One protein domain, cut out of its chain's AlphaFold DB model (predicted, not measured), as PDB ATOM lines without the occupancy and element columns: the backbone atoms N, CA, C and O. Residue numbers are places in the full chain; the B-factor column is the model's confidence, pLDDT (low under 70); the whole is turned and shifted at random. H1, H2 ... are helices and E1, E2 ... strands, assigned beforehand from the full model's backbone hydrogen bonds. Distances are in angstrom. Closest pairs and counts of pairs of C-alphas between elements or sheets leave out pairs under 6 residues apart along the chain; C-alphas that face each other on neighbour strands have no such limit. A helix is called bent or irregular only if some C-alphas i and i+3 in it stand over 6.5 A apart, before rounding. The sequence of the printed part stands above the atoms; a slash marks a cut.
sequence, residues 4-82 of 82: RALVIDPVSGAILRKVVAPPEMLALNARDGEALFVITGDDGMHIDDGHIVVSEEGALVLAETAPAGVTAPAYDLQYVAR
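This is residues 4 to 82 of the 82 residues of an uncharacterized protein of Brevundimonas viscosa (UniProt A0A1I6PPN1). A strongly twisted sheet of four strands stands in the middle, with the short helix H1 over one face and the small hairpin E4 and E5 over the other. The longest axis runs from H1 through the sheet and the hairpin to a long loop, residues 63 to 75, at the far end. The 79 printed residues hold, in order, E1, E2, H1, E3, E4, E5 and E6; the larger sheet has the order E2, E1, E3, E6, all antiparallel. The class is mostly strand, though under half of the printed residues, 37, are in named elements. The whole is compact, with a radius of gyration of the C-alphas of 11.9 A and spans of 38 by 28 by 18 A.

E1, residues 4 to 8, and E2, residues 15 to 21, form an antiparallel hairpin at 152 degrees, with N 5 and O 19 2.9 A apart, within hydrogen-bond range. H1, residues 23 to 29, is on the sheet; its closest C-alphas to E2 are those of Asn 29 and Val 19, 7.4 A. H1 is irregular, with C-alphas 24 and 27 7.1 A apart; 0 of its 3 O i to N i+4 pairs but 3 of its 4 O i to N i+3 pairs are within hydrogen-bond range. E3, residues 35 to 40, is antiparallel to E1 at 149 degrees, with N 6 and O 37 2.8 A apart. E2, H1 and E3 make a split strand-helix-strand unit, two strands running the same way with E1 between them, and its crossover is right-handed. E4, residues 52 to 54, and E5, residues 60 to 62, are an antiparallel hairpin at 136 degrees, with N 61 and O 53 2.8 A apart. The closest C-alphas of E4 and E2 are those of Val 53 and Ile 15, 6.0 A. E6, residues 76 to 81, is an edge strand antiparallel to E3 at 144 degrees, with N 38 and O 78 2.8 A apart. H1 and E5 are apart.

E1 begins at C-alpha 4, (104.846, 75.064, 117.549), and is 13.2 A long. E2 is 17.0 A, H1 10.9 A and E3 16.1 A long. E4, from C-alpha 52 at (105.825, 66.820, 103.643), and E5 are short. E6 is 16.0 A long and ends at C-alpha 81, (106.107, 86.074, 109.116).

The C-alphas farthest apart are those of Glu 24 and Ala 68, 38.4 A. The printed part has no cut. The links E3 to E4 and E5 to E6 are long, with 11 and 13 residues. Mean pLDDT of the printed part is 79.7; residues 41 to 49 and residue 56 are under 70.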
ATOM      1  N   ARG A   4     104.027  75.805 118.503       83.69
ATOM      2  CA  ARG A   4     104.846  75.064 117.549       83.69
ATOM      3  C   ARG A   4     104.724  75.725 116.189       83.69
ATOM      4  O   ARG A   4     103.618  75.980 115.723       83.69
ATOM      5  N   ALA A   5     105.858  75.962 115.549       86.94
ATOM      6  CA  ALA A   5     105.909  76.542 114.220       86.94
ATOM      7  C   ALA A   5     106.868  75.784 113.304       86.94
ATOM      8  O   ALA A   5     107.778  75.082 113.753       86.94
ATOM      9  N   LEU A   6     106.656  75.955 112.008       88.44
ATOM     10  CA  LEU A   6     107.495  75.460 110.933       88.44
ATOM     11  C   LEU A   6     108.129  76.656 110.245       88.44
ATOM     12  O   LEU A   6     107.433  77.595 109.856       88.44
ATOM     13  N   VAL A   7     109.447  76.605 110.096       89.44
ATOM     14  CA  VAL A   7     110.160  77.494 109.186       89.44
ATOM     15  C   VAL A   7     110.262  76.775 107.857       89.44
ATOM     16  O   VAL A   7     110.739  75.639 107.809       89.44
ATOM     17  N   ILE A   8     109.826  77.440 106.798       88.81
ATOM     18  CA  ILE A   8     109.776  76.890 105.454       88.81
ATOM     19  C   ILE A   8     110.568  77.747 104.475       88.81
ATOM     20  O   ILE A   8     110.716  78.959 104.653       88.81
ATOM     21  N   ASP A   9     111.038  77.109 103.415       87.94
ATOM     22  CA  ASP A   9     111.491  77.783 102.211       87.94
ATOM     23  C   ASP A   9     110.245  78.225 101.414       87.94
ATOM     24  O   ASP A   9     109.459  77.376 100.988       87.94
ATOM     25  N   PRO A  10     110.014  79.534 101.215       84.38
ATOM     26  CA  PRO A  10     108.804  80.044 100.576       84.38
ATOM     27  C   PRO A  10     108.774  79.827  99.058       84.38
ATOM     28  O   PRO A  10     107.773  80.158  98.431       84.38
ATOM     29  N   VAL A  11     109.860  79.342  98.448       86.19
ATOM     30  CA  VAL A  11     109.936  79.057  97.006       86.19
ATOM     31  C   VAL A  11     109.552  77.607  96.728       86.19
ATOM     32  O   VAL A  11     108.848  77.328  95.763       86.19
ATOM     33  N   SER A  12     110.019  76.685  97.564       83.56
ATOM     34  CA  SER A  12     109.809  75.241  97.407       83.56
ATOM     35  C   SER A  12     108.731  74.667  98.328       83.56
ATOM     36  O   SER A  12     108.324  73.523  98.140       83.56
ATOM     37  N   GLY A  13     108.299  75.416  99.346       83.62
ATOM     38  CA  GLY A  13     107.424  74.924 100.413       83.62
ATOM     39  C   GLY A  13     108.114  73.942 101.367       83.62
ATOM     40  O   GLY A  13     107.463  73.381 102.251       83.62
ATOM     41  N   ALA A  14     109.421  73.705 101.203       85.19
ATOM     42  CA  ALA A  14     110.159  72.728 101.988       85.19
ATOM     43  C   ALA A  14     110.252  73.153 103.456       85.19
ATOM     44  O   ALA A  14     110.577  74.301 103.767       85.19
ATOM     45  N   ILE A  15     110.018  72.212 104.368       87.44
ATOM     46  CA  ILE A  15     110.192  72.443 105.801       87.44
ATOM     47  C   ILE A  15     111.691  72.462 106.102       87.44
ATOM     48  O   ILE A  15     112.383  71.458 105.965       87.44
ATOM     49  N   LEU A  16     112.195  73.616 106.530       87.19
ATOM     50  CA  LEU A  16     113.602  73.796 106.883       87.19
ATOM     51  C   LEU A  16     113.878  73.343 108.317       87.19
ATOM     52  O   LEU A  16     114.922  72.753 108.594       87.19
ATOM     53  N   ARG A  17     112.973  73.671 109.250       87.56
ATOM     54  CA  ARG A  17     113.074  73.288 110.669       87.56
ATOM     55  C   ARG A  17     111.768  73.500 111.429       87.56
ATOM     56  O   ARG A  17     110.938  74.331 111.064       87.56
ATOM     57  N   LYS A  18     111.661  72.815 112.568       86.88
ATOM     58  CA  LYS A  18     110.609  72.994 113.577       86.88
ATOM     59  C   LYS A  18     111.083  73.925 114.690       86.88
ATOM     60  O   LYS A  18     112.221  73.827 115.148       86.88
ATOM     61  N   VAL A  19     110.192  74.792 115.152       87.31
ATOM     62  CA  VAL A  19     110.423  75.745 116.241       87.31
ATOM     63  C   VAL A  19     109.392  75.498 117.333       87.31
ATOM     64  O   VAL A  19     108.209  75.327 117.051       87.31
ATOM     65  N   VAL A  20     109.843  75.489 118.587       87.12
ATOM     66  CA  VAL A  20     108.970  75.465 119.766       87.12
ATOM     67  C   VAL A  20     109.363  76.641 120.645       87.12
ATOM     68  O   VAL A  20     110.455  76.647 121.215       87.12
ATOM     69  N   ALA A  21     108.506  77.654 120.718       84.38
ATOM     70  CA  ALA A  21     108.792  78.887 121.445       84.38
ATOM     71  C   ALA A  21     107.494  79.565 121.913       84.38
ATOM     72  O   ALA A  21     106.415  79.228 121.428       84.38
ATOM     73  N   PRO A  22     107.562  80.516 122.859       85.69
ATOM     74  CA  PRO A  22     106.430  81.386 123.159       85.69
ATOM     75  C   PRO A  22     105.946  82.133 121.902       85.69
ATOM     76  O   PRO A  22     106.790  82.489 121.069       85.69
ATOM     77  N   PRO A  23     104.635  82.412 121.770       81.62
ATOM     78  CA  PRO A  23     104.060  83.076 120.599       81.62
ATOM     79  C   PRO A  23     104.784  84.374 120.222       81.62
ATOM     80  O   PRO A  23     105.096  84.607 119.055       81.62
ATOM     81  N   GLU A  24     105.145  85.186 121.220       84.19
ATOM     82  CA  GLU A  24     105.856  86.453 121.029       84.19
ATOM     83  C   GLU A  24     107.284  86.299 120.477       84.19
ATOM     84  O   GLU A  24     107.840  87.247 119.924       84.19
ATOM     85  N   MET A  25     107.888  85.116 120.604       86.50
ATOM     86  CA  MET A  25     109.244  84.833 120.127       86.50
ATOM     87  C   MET A  25     109.265  84.137 118.767       86.50
ATOM     88  O   MET A  25     110.327  84.042 118.152       86.50
ATOM     89  N   LEU A  26     108.128  83.639 118.281       83.50
ATOM     90  CA  LEU A  26     108.078  82.849 117.055       83.50
ATOM     91  C   LEU A  26     108.579  83.632 115.843       83.50
ATOM     92  O   LEU A  26     109.463  83.144 115.145       83.50
ATOM     93  N   ALA A  27     108.118  84.872 115.662       83.31
ATOM     94  CA  ALA A  27     108.537  85.725 114.548       83.31
ATOM     95  C   ALA A  27     110.062  85.958 114.491       83.31
ATOM     96  O   ALA A  27     110.613  86.146 113.413       83.31
ATOM     97  N   LEU A  28     110.766  85.870 115.628       84.62
ATOM     98  CA  LEU A  28     112.227  86.023 115.699       84.62
ATOM     99  C   LEU A  28     112.996  84.813 115.148       84.62
ATOM    100  O   LEU A  28     114.222  84.854 115.047       84.62
ATOM    101  N   ASN A  29     112.301  83.717 114.840       85.31
ATOM    102  CA  ASN A  29     112.911  82.489 114.344       85.31
ATOM    103  C   ASN A  29     112.917  82.389 112.816       85.31
ATOM    104  O   ASN A  29     113.538  81.454 112.313       85.31
ATOM    105  N   ALA A  30     112.266  83.303 112.091       85.12
ATOM    106  CA  ALA A  30     112.371  83.408 110.637       85.12
ATOM    107  C   ALA A  30     113.547  84.316 110.253       85.12
ATOM    108  O   ALA A  30     113.795  85.331 110.907       85.12
ATOM    109  N   ARG A  31     114.285  83.941 109.211       87.06
ATOM    110  CA  ARG A  31     115.331  84.770 108.595       87.06
ATOM    111  C   ARG A  31     114.851  85.302 107.251       87.06
ATOM    112  O   ARG A  31     113.916  84.756 106.675       87.06
ATOM    113  N   ASP A  32     115.554  86.304 106.727       84.44
ATOM    114  CA  ASP A  32     115.295  86.831 105.386       84.44
ATOM    115  C   ASP A  32     115.270  85.702 104.347       84.44
ATOM    116  O   ASP A  32     116.251  84.973 104.168       84.44
ATOM    117  N   GLY A  33     114.138  85.576 103.652       84.12
ATOM    118  CA  GLY A  33     113.930  84.542 102.638       84.12
ATOM    119  C   GLY A  33     113.350  83.231 103.171       84.12
ATOM    120  O   GLY A  33     113.181  82.309 102.383       84.12
ATOM    121  N   GLU A  34     113.004  83.150 104.452       90.81
ATOM    122  CA  GLU A  34     112.245  82.048 105.046       90.81
ATOM    123  C   GLU A  34     110.805  82.503 105.327       90.81
ATOM    124  O   GLU A  34     110.539  83.692 105.445       90.81
ATOM    125  N   ALA A  35     109.860  81.577 105.451       86.62
ATOM    126  CA  ALA A  35     108.524  81.877 105.966       86.62
ATOM    127  C   ALA A  35     108.239  81.049 107.220       86.62
ATOM    128  O   ALA A  35     108.735  79.935 107.367       86.62
ATOM    129  N   LEU A  36     107.445  81.595 108.138       88.00
ATOM    130  CA  LEU A  36     107.080  80.940 109.390       88.00
ATOM    131  C   LEU A  36     105.573  80.727 109.472       88.00
ATOM    132  O   LEU A  36     104.792  81.669 109.329       88.00
ATOM    133  N   PHE A  37     105.194  79.491 109.781       87.19
ATOM    134  CA  PHE A  37     103.813  79.063 109.953       87.19
ATOM    135  C   PHE A  37     103.629  78.415 111.321       87.19
ATOM    136  O   PHE A  37     104.378  77.511 111.684       87.19
ATOM    137  N   VAL A  38     102.638  78.859 112.082       86.06
ATOM    138  CA  VAL A  38     102.244  78.241 113.353       86.06
ATOM    139  C   VAL A  38     101.264  77.124 113.089       86.06
ATOM    140  O   VAL A  38     100.349  77.282 112.294       86.06
ATOM    141  N   ILE A  39     101.446  76.007 113.778       81.25
ATOM    142  CA  ILE A  39     100.508  74.894 113.733       81.25
ATOM    143  C   ILE A  39      99.395  75.165 114.740       81.25
ATOM    144  O   ILE A  39      99.652  75.282 115.940       81.25
ATOM    145  N   THR A  40      98.159  75.229 114.261       75.81
ATOM    146  CA  THR A  40      96.965  75.335 115.096       75.81
ATOM    147  C   THR A  40      96.290  73.967 115.160       75.81
ATOM    148  O   THR A  40      95.777  73.477 114.161       75.81
ATOM    149  N   GLY A  41      96.331  73.321 116.327       65.00
ATOM    150  CA  GLY A  41      95.813  71.962 116.527       65.00
ATOM    151  C   GLY A  41      96.814  71.110 117.301       65.00
ATOM    152  O   GLY A  41      97.898  70.799 116.812       65.00
ATOM    153  N   ASP A  42      96.476  70.787 118.545       60.31
ATOM    154  CA  ASP A  42      97.360  70.072 119.464       60.31
ATOM    155  C   ASP A  42      97.048  68.576 119.425       60.31
ATOM    156  O   ASP A  42      96.223  68.098 120.189       60.31
ATOM    157  N   ASP A  43      97.692  67.841 118.521       50.12
ATOM    158  CA  ASP A  43      97.756  66.380 118.587       50.12
ATOM    159  C   ASP A  43      99.113  65.924 118.045       50.12
ATOM    160  O   ASP A  43      99.319  65.815 116.838       50.12
ATOM    161  N   GLY A  44     100.068  65.732 118.966       50.78
ATOM    162  CA  GLY A  44     101.312  64.970 118.783       50.78
ATOM    163  C   GLY A  44     101.969  65.054 117.400       50.78
ATOM    164  O   GLY A  44     101.699  64.241 116.526       50.78
ATOM    165  N   MET A  45     102.897  65.994 117.213       57.28
ATOM    166  CA  MET A  45     103.577  66.190 115.929       57.28
ATOM    167  C   MET A  45     104.435  64.972 115.531       57.28
ATOM    168  O   MET A  45     105.441  64.677 116.179       57.28
ATOM    169  N   HIS A  46     104.110  64.346 114.399       58.22
ATOM    170  CA  HIS A  46     105.044  63.520 113.629       58.22
ATOM    171  C   HIS A  46     105.030  63.972 112.165       58.22
ATOM    172  O   HIS A  46     104.389  63.369 111.312       58.22
ATOM    173  N   ILE A  47     105.694  65.096 111.888       66.12
ATOM    174  CA  ILE A  47     105.928  65.555 110.514       66.12
ATOM    175  C   ILE A  47     107.256  64.953 110.065       66.12
ATOM    176  O   ILE A  47     108.282  65.201 110.700       66.12
ATOM    177  N   ASP A  48     107.230  64.142 109.015       67.06
ATOM    178  CA  ASP A  48     108.439  63.652 108.360       67.06
ATOM    179  C   ASP A  48     108.988  64.751 107.439       67.06
ATOM    180  O   ASP A  48     108.380  65.082 106.419       67.06
ATOM    181  N   ASP A  49     110.126  65.336 107.824       67.06
ATOM    182  CA  ASP A  49     110.699  66.542 107.203       67.06
ATOM    183  C   ASP A  49     111.301  66.292 105.798       67.06
ATOM    184  O   ASP A  49     111.921  67.183 105.227       67.06
ATOM    185  N   GLY A  50     111.121  65.104 105.207       70.19
ATOM    186  CA  GLY A  50     111.558  64.786 103.836       70.19
ATOM    187  C   GLY A  50     110.435  64.537 102.825       70.19
ATOM    188  O   GLY A  50     110.692  64.507 101.621       70.19
ATOM    189  N   HIS A  51     109.201  64.344 103.293       80.62
ATOM    190  CA  HIS A  51     108.076  63.922 102.450       80.62
ATOM    191  C   HIS A  51     106.853  64.833 102.564       80.62
ATOM    192  O   HIS A  51     105.868  64.598 101.868       80.62
ATOM    193  N   ILE A  52     106.903  65.852 103.423       82.44
ATOM    194  CA  ILE A  52     105.825  66.820 103.643       82.44
ATOM    195  C   ILE A  52     106.335  68.226 103.316       82.44
ATOM    196  O   ILE A  52     107.416  68.618 103.756       82.44
ATOM    197  N   VAL A  53     105.539  68.990 102.571       81.75
ATOM    198  CA  VAL A  53     105.779  70.406 102.253       81.75
ATOM    199  C   VAL A  53     104.571  71.247 102.661       81.75
ATOM    200  O   VAL A  53     103.473  70.723 102.848       81.75
ATOM    201  N   VAL A  54     104.766  72.553 102.819       79.94
ATOM    202  CA  VAL A  54     103.682  73.518 103.046       79.94
ATOM    203  C   VAL A  54     103.283  74.131 101.704       79.94
ATOM    204  O   VAL A  54     104.131  74.674 100.998       79.94
ATOM    205  N   SER A  55     102.004  74.029 101.340       78.62
ATOM    206  CA  SER A  55     101.453  74.659 100.137       78.62
ATOM    207  C   SER A  55     101.394  76.183 100.279       78.62
ATOM    208  O   SER A  55     101.439  76.721 101.386       78.62
ATOM    209  N   GLU A  56     101.220  76.894  99.163       69.94
ATOM    210  CA  GLU A  56     101.042  78.357  99.173       69.94
ATOM    211  C   GLU A  56      99.827  78.813 100.004       69.94
ATOM    212  O   GLU A  56      99.802  79.932 100.511       69.94
ATOM    213  N   GLU A  57      98.838  77.935 100.185       72.50
ATOM    214  CA  GLU A  57      97.638  78.174 100.996       72.50
ATOM    215  C   GLU A  57      97.874  77.938 102.499       72.50
ATOM    216  O   GLU A  57      96.973  78.159 103.305       72.50
ATOM    217  N   GLY A  58      99.073  77.493 102.895       70.38
ATOM    218  CA  GLY A  58      99.391  77.155 104.281       70.38
ATOM    219  C   GLY A  58      98.858  75.786 104.712       70.38
ATOM    220  O   GLY A  58      98.595  75.583 105.891       70.38
ATOM    221  N   ALA A  59      98.692  74.833 103.793       80.12
ATOM    222  CA  ALA A  59      98.316  73.460 104.134       80.12
ATOM    223  C   ALA A  59      99.528  72.523 104.058       80.12
ATOM    224  O   ALA A  59     100.378  72.669 103.180       80.12
ATOM    225  N   LEU A  60      99.603  71.527 104.944       81.75
ATOM    226  CA  LEU A  60     100.595  70.457 104.815       81.75
ATOM    227  C   LEU A  60     100.162  69.479 103.722       81.75
ATOM    228  O   LEU A  60      99.080  68.896 103.784       81.75
ATOM    229  N   VAL A  61     101.023  69.280 102.729       83.25
ATOM    230  CA  VAL A  61     100.787  68.392 101.587       83.25
ATOM    231  C   VAL A  61     101.971  67.448 101.387       83.25
ATOM    232  O   VAL A  61     103.068  67.682 101.892       83.25
ATOM    233  N   LEU A  62     101.752  66.347 100.668       84.75
ATOM    234  CA  LEU A  62     102.830  65.422 100.322       84.75
ATOM    235  C   LEU A  62     103.783  66.078  99.316       84.75
ATOM    236  O   LEU A  62     103.339  66.659  98.326       84.75
ATOM    237  N   ALA A  63     105.085  65.936  99.546       82.81
ATOM    238  CA  ALA A  63     106.098  66.212  98.540       82.81
ATOM    239  C   ALA A  63     105.914  65.261  97.348       82.81
ATOM    240  O   ALA A  63     105.520  64.107  97.519       82.81
ATOM    241  N   GLU A  64     106.275  65.695  96.140       81.69
ATOM    242  CA  GLU A  64     106.201  64.841  94.940       81.69
ATOM    243  C   GLU A  64     107.069  63.576  95.050       81.69
ATOM    244  O   GLU A  64     106.803  62.562  94.408       81.69
ATOM    245  N   THR A  65     108.105  63.625  95.888       81.44
ATOM    246  CA  THR A  65     109.020  62.516  96.178       81.44
ATOM    247  C   THR A  65     108.509  61.572  97.267       81.44
ATOM    248  O   THR A  65     109.194  60.597  97.584       81.44
ATOM    249  N   ALA A  66     107.345  61.844  97.868       81.69
ATOM    250  CA  ALA A  66     106.822  61.050  98.968       81.69
ATOM    251  C   ALA A  66     106.529  59.604  98.518       81.69
ATOM    252  O   ALA A  66     105.837  59.388  97.519       81.69
ATOM    253  N   PRO A  67     107.022  58.587  99.247       80.94
ATOM    254  CA  PRO A  67     106.735  57.201  98.925       80.94
ATOM    255  C   PRO A  67     105.250  56.876  99.117       80.94
ATOM    256  O   PRO A  67     104.557  57.438  99.971       80.94
ATOM    257  N   ALA A  68     104.763  55.910  98.336       77.12
ATOM    258  CA  ALA A  68     103.394  55.427  98.452       77.12
ATOM    259  C   ALA A  68     103.141  54.874  99.867       77.12
ATOM    260  O   ALA A  68     103.840  53.970 100.321       77.12
ATOM    261  N   GLY A  69     102.137  55.422 100.557       73.50
ATOM    262  CA  GLY A  69     101.782  55.058 101.934       73.50
ATOM    263  C   GLY A  69     102.041  56.154 102.971       73.50
ATOM    264  O   GLY A  69     101.541  56.043 104.089       73.50
ATOM    265  N   VAL A  70     102.752  57.229 102.612       78.75
ATOM    266  CA  VAL A  70     102.820  58.442 103.443       78.75
ATOM    267  C   VAL A  70     101.507  59.211 103.310       78.75
ATOM    268  O   VAL A  70     100.964  59.354 102.215       78.75
ATOM    269  N   THR A  71     100.989  59.706 104.430       78.25
ATOM    270  CA  THR A  71      99.825  60.598 104.467       78.25
ATOM    271  C   THR A  71     100.242  61.933 105.058       78.25
ATOM    272  O   THR A  71     100.966  61.976 106.053       78.25
ATOM    273  N   ALA A  72      99.813  63.025 104.425       74.50
ATOM    274  CA  ALA A  72     100.029  64.349 104.981       74.50
ATOM    275  C   ALA A  72      99.121  64.532 106.205       74.50
ATOM    276  O   ALA A  72      97.934  64.194 106.133       74.50
ATOM    277  N   PRO A  73      99.651  65.029 107.330       75.88
ATOM    278  CA  PRO A  73      98.821  65.312 108.484       75.88
ATOM    279  C   PRO A  73      97.900  66.500 108.192       75.88
ATOM    280  O   PRO A  73      98.313  67.493 107.595       75.88
ATOM    281  N   ALA A  74      96.653  66.405 108.647       74.56
ATOM    282  CA  ALA A  74      95.658  67.463 108.512       74.56
ATOM    283  C   ALA A  74      95.808  68.482 109.652       74.56
ATOM    284  O   ALA A  74      94.963  68.561 110.539       74.56
ATOM    285  N   TYR A  75      96.926  69.209 109.660       77.38
ATOM    286  CA  TYR A  75      97.115  70.331 110.576       77.38
ATOM    287  C   TYR A  75      96.780  71.642 109.875       77.38
ATOM    288  O   TYR A  75      97.264  71.895 108.770       77.38
ATOM    289  N   ASP A  76      96.008  72.487 110.548       77.31
ATOM    290  CA  ASP A  76      95.810  73.866 110.122       77.31
ATOM    291  C   ASP A  76      97.079  74.668 110.431       77.31
ATOM    292  O   ASP A  76      97.632  74.573 111.534       77.31
ATOM    293  N   LEU A  77      97.553  75.451 109.459       81.44
ATOM    294  CA  LEU A  77      98.660  76.373 109.674       81.44
ATOM    295  C   LEU A  77      98.193  77.821 109.582       81.44
ATOM    296  O   LEU A  77      97.436  78.209 108.695       81.44
ATOM    297  N   GLN A  78      98.734  78.651 110.465       83.19
ATOM    298  CA  GLN A  78      98.567  80.090 110.436       83.19
ATOM    299  C   GLN A  78      99.884  80.752 110.039       83.19
ATOM    300  O   GLN A  78     100.906  80.578 110.702       83.19
ATOM    301  N   TYR A  79      99.863  81.540 108.965       79.00
ATOM    302  CA  TYR A  79     101.016  82.338 108.562       79.00
ATOM    303  C   TYR A  79     101.363  83.386 109.628       79.00
ATOM    304  O   TYR A  79     100.478  84.077 110.137       79.00
ATOM    305  N   VAL A  80     102.654  83.516 109.939       78.12
ATOM    306  CA  VAL A  80     103.153  84.449 110.958       78.12
ATOM    307  C   VAL A  80     104.063  85.520 110.371       78.12
ATOM    308  O   VAL A  80     103.857  86.698 110.657       78.12
ATOM    309  N   ALA A  81     105.083  85.139 109.595       76.25
ATOM    310  CA  ALA A  81     106.107  86.074 109.116       76.25
ATOM    311  C   ALA A  81     106.882  85.546 107.894       76.25
ATOM    312  O   ALA A  81     106.894  84.340 107.638       76.25
ATOM    313  N   ARG A  82     107.534  86.459 107.162       73.25
ATOM    314  CA  ARG A  82     108.522  86.230 106.094       73.25
ATOM    315  C   ARG A  82     109.645  87.254 106.223       73.25
ATOM    316  O   ARG A  82     109.318  88.372 106.683       73.25
TER     317      ARG A  82